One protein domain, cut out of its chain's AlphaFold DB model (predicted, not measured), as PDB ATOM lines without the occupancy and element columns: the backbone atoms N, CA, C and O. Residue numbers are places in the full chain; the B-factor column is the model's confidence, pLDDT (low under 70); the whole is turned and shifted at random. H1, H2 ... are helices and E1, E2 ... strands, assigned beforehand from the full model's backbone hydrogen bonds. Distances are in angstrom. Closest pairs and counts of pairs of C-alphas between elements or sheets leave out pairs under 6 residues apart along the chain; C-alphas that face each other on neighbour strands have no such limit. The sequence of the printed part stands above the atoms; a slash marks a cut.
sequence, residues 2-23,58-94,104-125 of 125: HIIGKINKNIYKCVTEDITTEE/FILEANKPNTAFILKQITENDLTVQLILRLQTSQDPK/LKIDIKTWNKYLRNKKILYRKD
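What this domain is: This is residues 2 to 23, 58 to 94 and 104 to 125 of the 125 residues of the protein "PBECR2 domain-containing protein" of uncultured Blautia sp (UniProt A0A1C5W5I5). A strongly twisted sheet of five strands has the helix H2 running slantwise over one face, while the strand E1 lies away from the sheet and the short helix H1 only grazes it. The long hairpin of E3 and E4 runs through the sheet, with short E5 beside E4, and E2 then E6 beside E3. The printed part has 81 residues with two named helices and six named strands, in the order E1 H1 E2 E3 E4 E5 H2 E6; the sheet, E5 E4 E3 E2 E6, is antiparallel and the class is mixed. It is compact, with a radius of gyration of the C-alphas of 13.4 A and spans of 39 by 28 by 23 A.

Where its parts are: Find C-alpha 2 at (36.511, 33.352, -39.633), where E1, residues 2 to 6, begins. H1 is residues 9 to 12 and E2 residues 58 to 61. E3, residues 67 to 74, spans 21.9 A, and E4, residues 79 to 86, 22.8 A. After E5, residues 104 to 106, H2 covers residues 108 to 117 over 14.1 A; E6, residues 120 to 123, ends at (8.997, 34.916, -43.689).

How they stand to each other: E2, E3 and E4 form a meander, each strand the antiparallel neighbour of the one before. Look for N 70 and O 83 at 2.8 A between E3 and E4, N 60 and O 69 at 2.8 A between E2 and E3, N 59 and O 122 at 2.9 A between E2 and E6, and N 82 and O 104 at 2.9 A between E4 and E5. H2 and the sheet make two layers, a helix on one face, at a height over the sheet of 9.5 A; the closest C-alphas of H2 and E4, Ile 108 and Thr 80, are 7.0 A apart. On the local plane H2 stands at 36 degrees to E3, and every O i to N i+4 pair in H2 is within hydrogen-bond range; H1 is too short for such a pair. H1 only grazes the sheet with residues 11 to 12, and E1 pairs with no named strand.

The domain as a whole: The C-alphas of Lys 94 and Lys 109, the two farthest apart, are 40.0 A apart. Residues 24 to 57 are cut out, leaving 19.4 A between C-alphas 23 and 58, and residues 95 to 103, leaving 29.1 A between C-alphas 94 and 104. Of the links that are printed whole, none is long. The mean pLDDT of the printed part is 96.4, and no printed residue is under 70.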
ATOM      1  N   HIS A   2      37.029  34.673 -39.974       96.25
ATOM      2  CA  HIS A   2      36.511  33.352 -39.633       96.25
ATOM      3  C   HIS A   2      35.322  33.040 -40.533       96.25
ATOM      4  O   HIS A   2      34.434  33.880 -40.663       96.25
ATOM      5  N   ILE A   3      35.315  31.869 -41.172       95.50
ATOM      6  CA  ILE A   3      34.138  31.370 -41.897       95.50
ATOM      7  C   ILE A   3      33.195  30.762 -40.861       95.50
ATOM      8  O   ILE A   3      33.629  29.945 -40.056       95.50
ATOM      9  N   ILE A   4      31.929  31.168 -40.882       95.69
ATOM     10  CA  ILE A   4      30.952  30.818 -39.834       95.69
ATOM     11  C   ILE A   4      29.713  30.089 -40.357       95.69
ATOM     12  O   ILE A   4      28.918  29.591 -39.569       95.69
ATOM     13  N   GLY A   5      29.521  30.046 -41.676       96.50
ATOM     14  CA  GLY A   5      28.354  29.413 -42.274       96.50
ATOM     15  C   GLY A   5      28.145  29.816 -43.725       96.50
ATOM     16  O   GLY A   5      29.002  30.452 -44.352       96.50
ATOM     17  N   LYS A   6      26.981  29.438 -44.251       98.19
ATOM     18  CA  LYS A   6      26.532  29.779 -45.600       98.19
ATOM     19  C   LYS A   6      25.085  30.256 -45.584       98.19
ATOM     20  O   LYS A   6      24.296  29.805 -44.759       98.19
ATOM     21  N   ILE A   7      24.746  31.133 -46.519       98.50
ATOM     22  CA  ILE A   7      23.359  31.490 -46.829       98.50
ATOM     23  C   ILE A   7      22.824  30.658 -47.993       98.50
ATOM     24  O   ILE A   7      23.573  30.264 -48.885       98.50
ATOM     25  N   ASN A   8      21.505  30.484 -48.042       97.62
ATOM     26  CA  ASN A   8      20.811  30.027 -49.242       97.62
ATOM     27  C   ASN A   8      20.424  31.238 -50.107       97.62
ATOM     28  O   ASN A   8      19.531  32.003 -49.738       97.62
ATOM     29  N   LYS A   9      21.044  31.409 -51.282       97.12
ATOM     30  CA  LYS A   9      20.765  32.560 -52.169       97.12
ATOM     31  C   LYS A   9      19.283  32.708 -52.525       97.12
ATOM     32  O   LYS A   9      18.815  33.830 -52.673       97.12
ATOM     33  N   ASN A  10      18.525  31.611 -52.604       97.31
ATOM     34  CA  ASN A  10      17.095  31.671 -52.914       97.31
ATOM     35  C   ASN A  10      16.266  32.335 -51.811       97.31
ATOM     36  O   ASN A  10      15.264  32.970 -52.128       97.31
ATOM     37  N   ILE A  11      16.684  32.219 -50.549       98.31
ATOM     38  CA  ILE A  11      16.053  32.913 -49.419       98.31
ATOM     39  C   ILE A  11      16.453  34.394 -49.444       98.31
ATOM     40  O   ILE A  11      15.616  35.283 -49.305       98.31
ATOM     41  N   TYR A  12      17.737  34.674 -49.679       98.62
ATOM     42  CA  TYR A  12      18.297  36.024 -49.561       98.62
ATOM     43  C   TYR A  12      18.112  36.910 -50.798       98.62
ATOM     44  O   TYR A  12      18.302  38.123 -50.693       98.62
ATOM     45  N   LYS A  13      17.675  36.360 -51.941       98.19
ATOM     46  CA  LYS A  13      17.388  37.149 -53.151       98.19
ATOM     47  C   LYS A  13      16.312  38.222 -52.949       98.19
ATOM     48  O   LYS A  13      16.248  39.173 -53.716       98.19
ATOM     49  N   CYS A  14      15.504  38.104 -51.890       98.12
ATOM     50  CA  CYS A  14      14.550  39.135 -51.475       98.12
ATOM     51  C   CYS A  14      15.217  40.460 -51.050       98.12
ATOM     52  O   CYS A  14      14.555  41.495 -51.043       98.12
ATOM     53  N   VAL A  15      16.509  40.438 -50.696       98.50
ATOM     54  CA  VAL A  15      17.310  41.630 -50.377       98.50
ATOM     55  C   VAL A  15      17.970  42.189 -51.636       98.50
ATOM     56  O   VAL A  15      17.956  43.396 -51.858       98.50
ATOM     57  N   THR A  16      18.576  41.317 -52.442       98.06
ATOM     58  CA  THR A  16      19.155  41.635 -53.752       98.06
ATOM     59  C   THR A  16      19.366  40.346 -54.535       98.06
ATOM     60  O   THR A  16      19.761  39.339 -53.953       98.06
ATOM     61  N   GLU A  17      19.139  40.361 -55.847       97.62
ATOM     62  CA  GLU A  17      19.417  39.203 -56.711       97.62
ATOM     63  C   GLU A  17      20.919  39.036 -57.003       97.62
ATOM     64  O   GLU A  17      21.382  37.932 -57.288       97.62
ATOM     65  N   ASP A  18      21.699  40.113 -56.880       97.62
ATOM     66  CA  ASP A  18      23.138  40.136 -57.158       97.62
ATOM     67  C   ASP A  18      23.954  39.617 -55.963       97.62
ATOM     68  O   ASP A  18      24.670  40.363 -55.298       97.62
ATOM     69  N   ILE A  19      23.815  38.327 -55.645       97.81
ATOM     70  CA  ILE A  19      24.575  37.661 -54.576       97.81
ATOM     71  C   ILE A  19      25.672  36.791 -55.191       97.81
ATOM     72  O   ILE A  19      25.415  35.731 -55.777       97.81
ATOM     73  N   THR A  20      26.929  37.178 -54.998       97.19
ATOM     74  CA  THR A  20      28.066  36.518 -55.669       97.19
ATOM     75  C   THR A  20      28.613  35.309 -54.908       97.19
ATOM     76  O   THR A  20      29.156  34.397 -55.525       97.19
ATOM     77  N   THR A  21      28.387  35.211 -53.596       97.56
ATOM     78  CA  THR A  21      28.869  34.095 -52.759       97.56
ATOM     79  C   THR A  21      27.831  33.648 -51.734       97.56
ATOM     80  O   THR A  21      26.956  34.415 -51.348       97.56
ATOM     81  N   GLU A  22      27.921  32.396 -51.296       97.94
ATOM     82  CA  GLU A  22      27.108  31.848 -50.201       97.94
ATOM     83  C   GLU A  22      27.830  31.932 -48.863       97.94
ATOM     84  O   GLU A  22      27.196  31.948 -47.816       97.94
ATOM     85  N   GLU A  23      29.160  31.982 -48.878       98.25
ATOM     86  CA  GLU A  23      29.954  31.917 -47.661       98.25
ATOM     87  C   GLU A  23      29.808  33.194 -46.844       98.25
ATOM     88  O   GLU A  23      29.833  34.309 -47.378       98.25
ATOM     89  N   PHE A  58      12.660  35.284 -40.237       98.75
ATOM     90  CA  PHE A  58      12.315  36.474 -41.008       98.75
ATOM     91  C   PHE A  58      13.559  37.161 -41.560       98.75
ATOM     92  O   PHE A  58      14.605  37.216 -40.906       98.75
ATOM     93  N   ILE A  59      13.403  37.777 -42.731       98.81
ATOM     94  CA  ILE A  59      14.305  38.821 -43.222       98.81
ATOM     95  C   ILE A  59      13.484  40.091 -43.400       98.81
ATOM     96  O   ILE A  59      12.467  40.104 -44.094       98.81
ATOM     97  N   LEU A  60      13.929  41.163 -42.756       98.75
ATOM     98  CA  LEU A  60      13.309  42.478 -42.795       98.75
ATOM     99  C   LEU A  60      14.143  43.439 -43.640       98.75
ATOM    100  O   LEU A  60      15.355  43.274 -43.799       98.75
ATOM    101  N   GLU A  61      13.497  44.493 -44.124       98.00
ATOM    102  CA  GLU A  61      14.177  45.588 -44.805       98.00
ATOM    103  C   GLU A  61      15.146  46.314 -43.850       98.00
ATOM    104  O   GLU A  61      14.781  46.815 -42.768       98.00
ATOM    105  N   ALA A  62      16.415  46.351 -44.256       97.38
ATOM    106  CA  ALA A  62      17.466  47.096 -43.583       97.38
ATOM    107  C   ALA A  62      17.521  48.547 -44.082       97.38
ATOM    108  O   ALA A  62      16.998  48.900 -45.130       97.38
ATOM    109  N   ASN A  63      18.208  49.406 -43.332       95.69
ATOM    110  CA  ASN A  63      18.415  50.812 -43.692       95.69
ATOM    111  C   ASN A  63      19.601  51.042 -44.646       95.69
ATOM    112  O   ASN A  63      19.909  52.187 -44.970       95.69
ATOM    113  N   LYS A  64      20.311  49.981 -45.040       96.62
ATOM    114  CA  LYS A  64      21.465  50.031 -45.939       96.62
ATOM    115  C   LYS A  64      21.254  49.062 -47.102       96.62
ATOM    116  O   LYS A  64      20.665  48.001 -46.886       96.62
ATOM    117  N   PRO A  65      21.756  49.385 -48.306       96.56
ATOM    118  CA  PRO A  65      21.661  48.490 -49.451       96.56
ATOM    119  C   PRO A  65      22.378  47.166 -49.175       96.56
ATOM    120  O   PRO A  65      23.309  47.106 -48.362       96.56
ATOM    121  N   ASN A  66      21.943  46.110 -49.867       98.12
ATOM    122  CA  ASN A  66      22.559  44.779 -49.838       98.12
ATOM    123  C   ASN A  66      22.739  44.218 -48.415       98.12
ATOM    124  O   ASN A  66      23.672  43.466 -48.145       98.12
ATOM    125  N   THR A  67      21.885  44.631 -47.478       98.69
ATOM    126  CA  THR A  67      21.991  44.279 -46.062       98.69
ATOM    127  C   THR A  67      20.717  43.568 -45.632       98.69
ATOM    128  O   THR A  67      19.624  44.099 -45.795       98.69
ATOM    129  N   ALA A  68      20.858  42.371 -45.072       98.56
ATOM    130  CA  ALA A  68      19.757  41.603 -44.514       98.56
ATOM    131  C   ALA A  68      19.630  41.890 -43.013       98.56
ATOM    132  O   ALA A  68      20.615  41.824 -42.270       98.56
ATOM    133  N   PHE A  69      18.410  42.194 -42.568       98.81
ATOM    134  CA  PHE A  69      18.049  42.234 -41.156       98.81
ATOM    135  C   PHE A  69      17.351  40.920 -40.818       98.81
ATOM    136  O   PHE A  69      16.165  40.755 -41.092       98.81
ATOM    137  N   ILE A  70      18.090  39.984 -40.238       98.81
ATOM    138  CA  ILE A  70      17.622  38.628 -39.967       98.81
ATOM    139  C   ILE A  70      17.097  38.539 -38.538       98.81
ATOM    140  O   ILE A  70      17.716  39.051 -37.602       98.81
ATOM    141  N   LEU A  71      15.970  37.855 -38.384       98.62
ATOM    142  CA  LEU A  71      15.392  37.479 -37.106       98.62
ATOM    143  C   LEU A  71      15.255  35.952 -37.034       98.62
ATOM    144  O   LEU A  71      14.815  35.319 -37.999       98.62
ATOM    145  N   LYS A  72      15.620  35.377 -35.886       97.88
ATOM    146  CA  LYS A  72      15.485  33.943 -35.595       97.88
ATOM    147  C   LYS A  72      15.053  33.725 -34.147       97.88
ATOM    148  O   LYS A  72      15.568  34.381 -33.238       97.88
ATOM    149  N   GLN A  73      14.135  32.795 -33.942       96.44
ATOM    150  CA  GLN A  73      13.822  32.204 -32.655       96.44
ATOM    151  C   GLN A  73      14.507  30.834 -32.563       96.44
ATOM    152  O   GLN A  73      14.318  29.958 -33.403       96.44
ATOM    153  N   ILE A  74      15.325  30.658 -31.532       92.12
ATOM    154  CA  ILE A  74      15.985  29.406 -31.177       92.12
ATOM    155  C   ILE A  74      15.167  28.784 -30.046       92.12
ATOM    156  O   ILE A  74      15.256  29.197 -28.886       92.12
ATOM    157  N   THR A  75      14.318  27.823 -30.406       81.44
ATOM    158  CA  THR A  75      13.280  27.270 -29.524       81.44
ATOM    159  C   THR A  75      13.859  26.526 -28.325       81.44
ATOM    160  O   THR A  75      13.295  26.606 -27.239       81.44
ATOM    161  N   GLU A  76      15.005  25.860 -28.492       79.38
ATOM    162  CA  GLU A  76      15.667  25.083 -27.433       79.38
ATOM    163  C   GLU A  76      16.030  25.925 -26.200       79.38
ATOM    164  O   GLU A  76      16.082  25.394 -25.095       79.38
ATOM    165  N   ASN A  77      16.227  27.238 -26.374       77.81
ATOM    166  CA  ASN A  77      16.726  28.142 -25.334       77.81
ATOM    167  C   ASN A  77      15.833  29.365 -25.075       77.81
ATOM    168  O   ASN A  77      16.293  30.323 -24.452       77.81
ATOM    169  N   ASP A  78      14.594  29.368 -25.584       85.94
ATOM    170  CA  ASP A  78      13.693  30.535 -25.562       85.94
ATOM    171  C   ASP A  78      14.421  31.840 -25.952       85.94
ATOM    172  O   ASP A  78      14.378  32.880 -25.285       85.94
ATOM    173  N   LEU A  79      15.212  31.743 -27.021       92.69
ATOM    174  CA  LEU A  79      16.148  32.776 -27.425       92.69
ATOM    175  C   LEU A  79      15.677  33.406 -28.734       92.69
ATOM    176  O   LEU A  79      15.663  32.764 -29.777       92.69
ATOM    177  N   THR A  80      15.354  34.693 -28.697       96.38
ATOM    178  CA  THR A  80      15.124  35.499 -29.899       96.38
ATOM    179  C   THR A  80      16.343  36.354 -30.205       96.38
ATOM    180  O   THR A  80      16.860  37.051 -29.329       96.38
ATOM    181  N   VAL A  81      16.797  36.325 -31.455       97.50
ATOM    182  CA  VAL A  81      18.002  37.038 -31.892       97.50
ATOM    183  C   VAL A  81      17.742  37.913 -33.102       97.50
ATOM    184  O   VAL A  81      16.850  37.665 -33.917       97.50
ATOM    185  N   GLN A  82      18.594  38.922 -33.222       98.00
ATOM    186  CA  GLN A  82      18.763  39.740 -34.405       98.00
ATOM    187  C   GLN A  82      20.185  39.565 -34.938       98.00
ATOM    188  O   GLN A  82      21.157  39.675 -34.190       98.00
ATOM    189  N   LEU A  83      20.306  39.398 -36.255       98.56
ATOM    190  CA  LEU A  83      21.582  39.367 -36.965       98.56
ATOM    191  C   LEU A  83      21.528  40.316 -38.164       98.56
ATOM    192  O   LEU A  83      20.580  40.292 -38.947       98.56
ATOM    193  N   ILE A  84      22.552  41.156 -38.321       98.69
ATOM    194  CA  ILE A  84      22.691  42.040 -39.484       98.69
ATOM    195  C   ILE A  84      23.804  41.510 -40.384       98.69
ATOM    196  O   ILE A  84      24.958  41.425 -39.960       98.69
ATOM    197  N   LEU A  85      23.465  41.199 -41.633       98.69
ATOM    198  CA  LEU A  85      24.362  40.595 -42.616       98.69
ATOM    199  C   LEU A  85      24.529  41.514 -43.830       98.69
ATOM    200  O   LEU A  85      23.538  41.875 -44.459       98.69
ATOM    201  N   ARG A  86      25.766  41.850 -44.212       98.44
ATOM    202  CA  ARG A  86      26.064  42.439 -45.530       98.44
ATOM    203  C   ARG A  86      26.248  41.316 -46.542       98.44
ATOM    204  O   ARG A  86      27.122  40.471 -46.358       98.44
ATOM    205  N   LEU A  87      25.451  41.332 -47.601       98.56
ATOM    206  CA  LEU A  87      25.573  40.411 -48.726       98.56
ATOM    207  C   LEU A  87      26.653  40.894 -49.682       98.56
ATOM    208  O   LEU A  87      26.719  42.086 -49.928       98.56
ATOM    209  N   GLN A  88      27.478  40.014 -50.232       98.00
ATOM    210  CA  GLN A  88      28.477  40.384 -51.233       98.00
ATOM    211  C   GLN A  88      27.845  40.460 -52.629       98.00
ATOM    212  O   GLN A  88      27.286  39.471 -53.112       98.00
ATOM    213  N   THR A  89      28.043  41.585 -53.313       98.06
ATOM    214  CA  THR A  89      27.518  41.844 -54.665       98.06
ATOM    215  C   THR A  89      28.618  41.969 -55.717       98.06
ATOM    216  O   THR A  89      29.803  41.987 -55.380       98.06
ATOM    217  N   SER A  90      28.243  42.051 -56.997       96.81
ATOM    218  CA  SER A  90      29.184  42.265 -58.108       96.81
ATOM    219  C   SER A  90      29.886  43.627 -58.055       96.81
ATOM    220  O   SER A  90      30.957  43.785 -58.636       96.81
ATOM    221  N   GLN A  91      29.298  44.597 -57.347       95.88
ATOM    222  CA  GLN A  91      29.844  45.947 -57.173       95.88
ATOM    223  C   GLN A  91      30.893  46.030 -56.056       95.88
ATOM    224  O   GLN A  91      31.580  47.041 -55.915       95.88
ATOM    225  N   ASP A  92      31.008  44.981 -55.242       95.94
ATOM    226  CA  ASP A  92      31.966  44.897 -54.149       95.94
ATOM    227  C   ASP A  92      33.298  44.272 -54.647       95.94
ATOM    228  O   ASP A  92      33.302  43.502 -55.615       95.94
ATOM    229  N   PRO A  93      34.455  44.547 -54.006       95.31
ATOM    230  CA  PRO A  93      35.745  44.024 -54.457       95.31
ATOM    231  C   PRO A  93      35.789  42.494 -54.565       95.31
ATOM    232  O   PRO A  93      35.266  41.768 -53.714       95.31
ATOM    233  N   LYS A  94      36.469  41.990 -55.602       90.56
ATOM    234  CA  LYS A  94      36.588  40.549 -55.858       90.56
ATOM    235  C   LYS A  94      37.267  39.833 -54.682       90.56
ATOM    236  O   LYS A  94      38.280  40.294 -54.166       90.56
ATOM    237  N   LEU A 104      22.846  40.374 -31.807       97.31
ATOM    238  CA  LEU A 104      22.414  40.516 -30.422       97.31
ATOM    239  C   LEU A 104      21.196  39.651 -30.103       97.31
ATOM    240  O   LEU A 104      20.333  39.417 -30.958       97.31
ATOM    241  N   LYS A 105      21.083  39.262 -28.835       97.19
ATOM    242  CA  LYS A 105      19.826  38.799 -28.253       97.19
ATOM    243  C   LYS A 105      18.849  39.972 -28.164       97.19
ATOM    244  O   LYS A 105      19.215  41.083 -27.785       97.19
ATOM    245  N   ILE A 106      17.584  39.718 -28.479       97.44
ATOM    246  CA  ILE A 106      16.491  40.680 -28.303       97.44
ATOM    247  C   ILE A 106      15.368  40.056 -27.485       97.44
ATOM    248  O   ILE A 106      15.263  38.836 -27.398       97.44
ATOM    249  N   ASP A 107      14.527  40.890 -26.878       96.00
ATOM    250  CA  ASP A 107      13.319  40.428 -26.200       96.00
ATOM    251  C   ASP A 107      12.124  40.342 -27.164       96.00
ATOM    252  O   ASP A 107      12.113  40.912 -28.262       96.00
ATOM    253  N   ILE A 108      11.066  39.660 -26.724       95.31
ATOM    254  CA  ILE A 108       9.849  39.485 -27.523       95.31
ATOM    255  C   ILE A 108       9.146  40.820 -27.832       95.31
ATOM    256  O   ILE A 108       8.484  40.971 -28.861       95.31
ATOM    257  N   LYS A 109       9.302  41.833 -26.968       97.12
ATOM    258  CA  LYS A 109       8.752  43.179 -27.198       97.12
ATOM    259  C   LYS A 109       9.434  43.842 -28.394       97.12
ATOM    260  O   LYS A 109       8.747  44.408 -29.250       97.12
ATOM    261  N   THR A 110      10.758  43.751 -28.465       98.00
ATOM    262  CA  THR A 110      11.591  44.268 -29.554       98.00
ATOM    263  C   THR A 110      11.341  43.498 -30.842       98.00
ATOM    264  O   THR A 110      11.102  44.123 -31.876       98.00
ATOM    265  N   TRP A 111      11.276  42.168 -30.769       97.94
ATOM    266  CA  TRP A 111      10.882  41.306 -31.884       97.94
ATOM    267  C   TRP A 111       9.554  41.757 -32.507       97.94
ATOM    268  O   TRP A 111       9.486  42.121 -33.682       97.94
ATOM    269  N   ASN A 112       8.504  41.854 -31.686       97.81
ATOM    270  CA  ASN A 112       7.177  42.266 -32.137       97.81
ATOM    271  C   ASN A 112       7.160  43.706 -32.665       97.81
ATOM    272  O   ASN A 112       6.422  44.018 -33.598       97.81
ATOM    273  N   LYS A 113       7.969  44.602 -32.089       98.38
ATOM    274  CA  LYS A 113       8.133  45.964 -32.608       98.38
ATOM    275  C   LYS A 113       8.720  45.950 -34.019       98.38
ATOM    276  O   LYS A 113       8.243  46.710 -34.858       98.38
ATOM    277  N   TYR A 114       9.721  45.117 -34.295       98.25
ATOM    278  CA  TYR A 114      10.286  45.012 -35.640       98.25
ATOM    279  C   TYR A 114       9.277  44.470 -36.642       98.25
ATOM    280  O   TYR A 114       9.105  45.097 -37.684       98.25
ATOM    281  N   LEU A 115       8.554  43.400 -36.304       97.94
ATOM    282  CA  LEU A 115       7.543  42.829 -37.202       97.94
ATOM    283  C   LEU A 115       6.397  43.798 -37.524       97.94
ATOM    284  O   LEU A 115       5.848  43.746 -38.619       97.94
ATOM    285  N   ARG A 116       6.045  44.703 -36.601       98.12
ATOM    286  CA  ARG A 116       5.033  45.742 -36.862       98.12
ATOM    287  C   ARG A 116       5.555  46.910 -37.692       98.12
ATOM    288  O   ARG A 116       4.804  47.477 -38.475       98.12
ATOM    289  N   ASN A 117       6.806  47.313 -37.474       97.69
ATOM    290  CA  ASN A 117       7.305  48.604 -37.957       97.69
ATOM    291  C   ASN A 117       8.229  48.496 -39.176       97.69
ATOM    292  O   ASN A 117       8.634  49.524 -39.715       97.69
ATOM    293  N   LYS A 118       8.630  47.287 -39.575       97.50
ATOM    294  CA  LYS A 118       9.529  47.057 -40.708       97.50
ATOM    295  C   LYS A 118       8.839  46.234 -41.780       97.50
ATOM    296  O   LYS A 118       8.081  45.317 -41.478       97.50
ATOM    297  N   LYS A 119       9.169  46.524 -43.038       98.31
ATOM    298  CA  LYS A 119       8.757  45.699 -44.169       98.31
ATOM    299  C   LYS A 119       9.402  44.317 -44.059       98.31
ATOM    300  O   LYS A 119      10.623  44.206 -43.941       98.31
ATOM    301  N   ILE A 120       8.573  43.281 -44.100       98.62
ATOM    302  CA  ILE A 120       9.007  41.885 -44.146       98.62
ATOM    303  C   ILE A 120       9.314  41.546 -45.608       98.62
ATOM    304  O   ILE A 120       8.458  41.722 -46.473       98.62
ATOM    305  N   LEU A 121      10.540  41.102 -45.885       98.62
ATOM    306  CA  LEU A 121      10.992  40.676 -47.215       98.62
ATOM    307  C   LEU A 121      10.893  39.158 -47.383       98.62
ATOM    308  O   LEU A 121      10.601  38.669 -48.469       98.62
ATOM    309  N   TYR A 122      11.116  38.430 -46.292       98.69
ATOM    310  CA  TYR A 122      10.967  36.985 -46.209       98.69
ATOM    311  C   TYR A 122      10.382  36.613 -44.851       98.69
ATOM    312  O   TYR A 122      10.724  37.216 -43.827       98.69
ATOM    313  N   ARG A 123       9.528  35.597 -44.861       98.12
ATOM    314  CA  ARG A 123       8.997  34.916 -43.689       98.12
ATOM    315  C   ARG A 123       9.063  33.424 -43.976       98.12
ATOM    316  O   ARG A 123       8.649  33.009 -45.054       98.12
ATOM    317  N   LYS A 124       9.579  32.656 -43.025       96.06
ATOM    318  CA  LYS A 124       9.541  31.199 -43.065       96.06
ATOM    319  C   LYS A 124       8.095  30.720 -42.891       96.06
ATOM    320  O   LYS A 124       7.394  31.235 -42.013       96.06
ATOM    321  N   ASP A 125       7.682  29.795 -43.752       83.75
ATOM    322  CA  ASP A 125       6.362  29.151 -43.715       83.75
ATOM    323  C   ASP A 125       6.193  28.236 -42.493       83.75
ATOM    324  O   ASP A 125       7.185  27.571 -42.099       83.75
TER     325      ASP A 125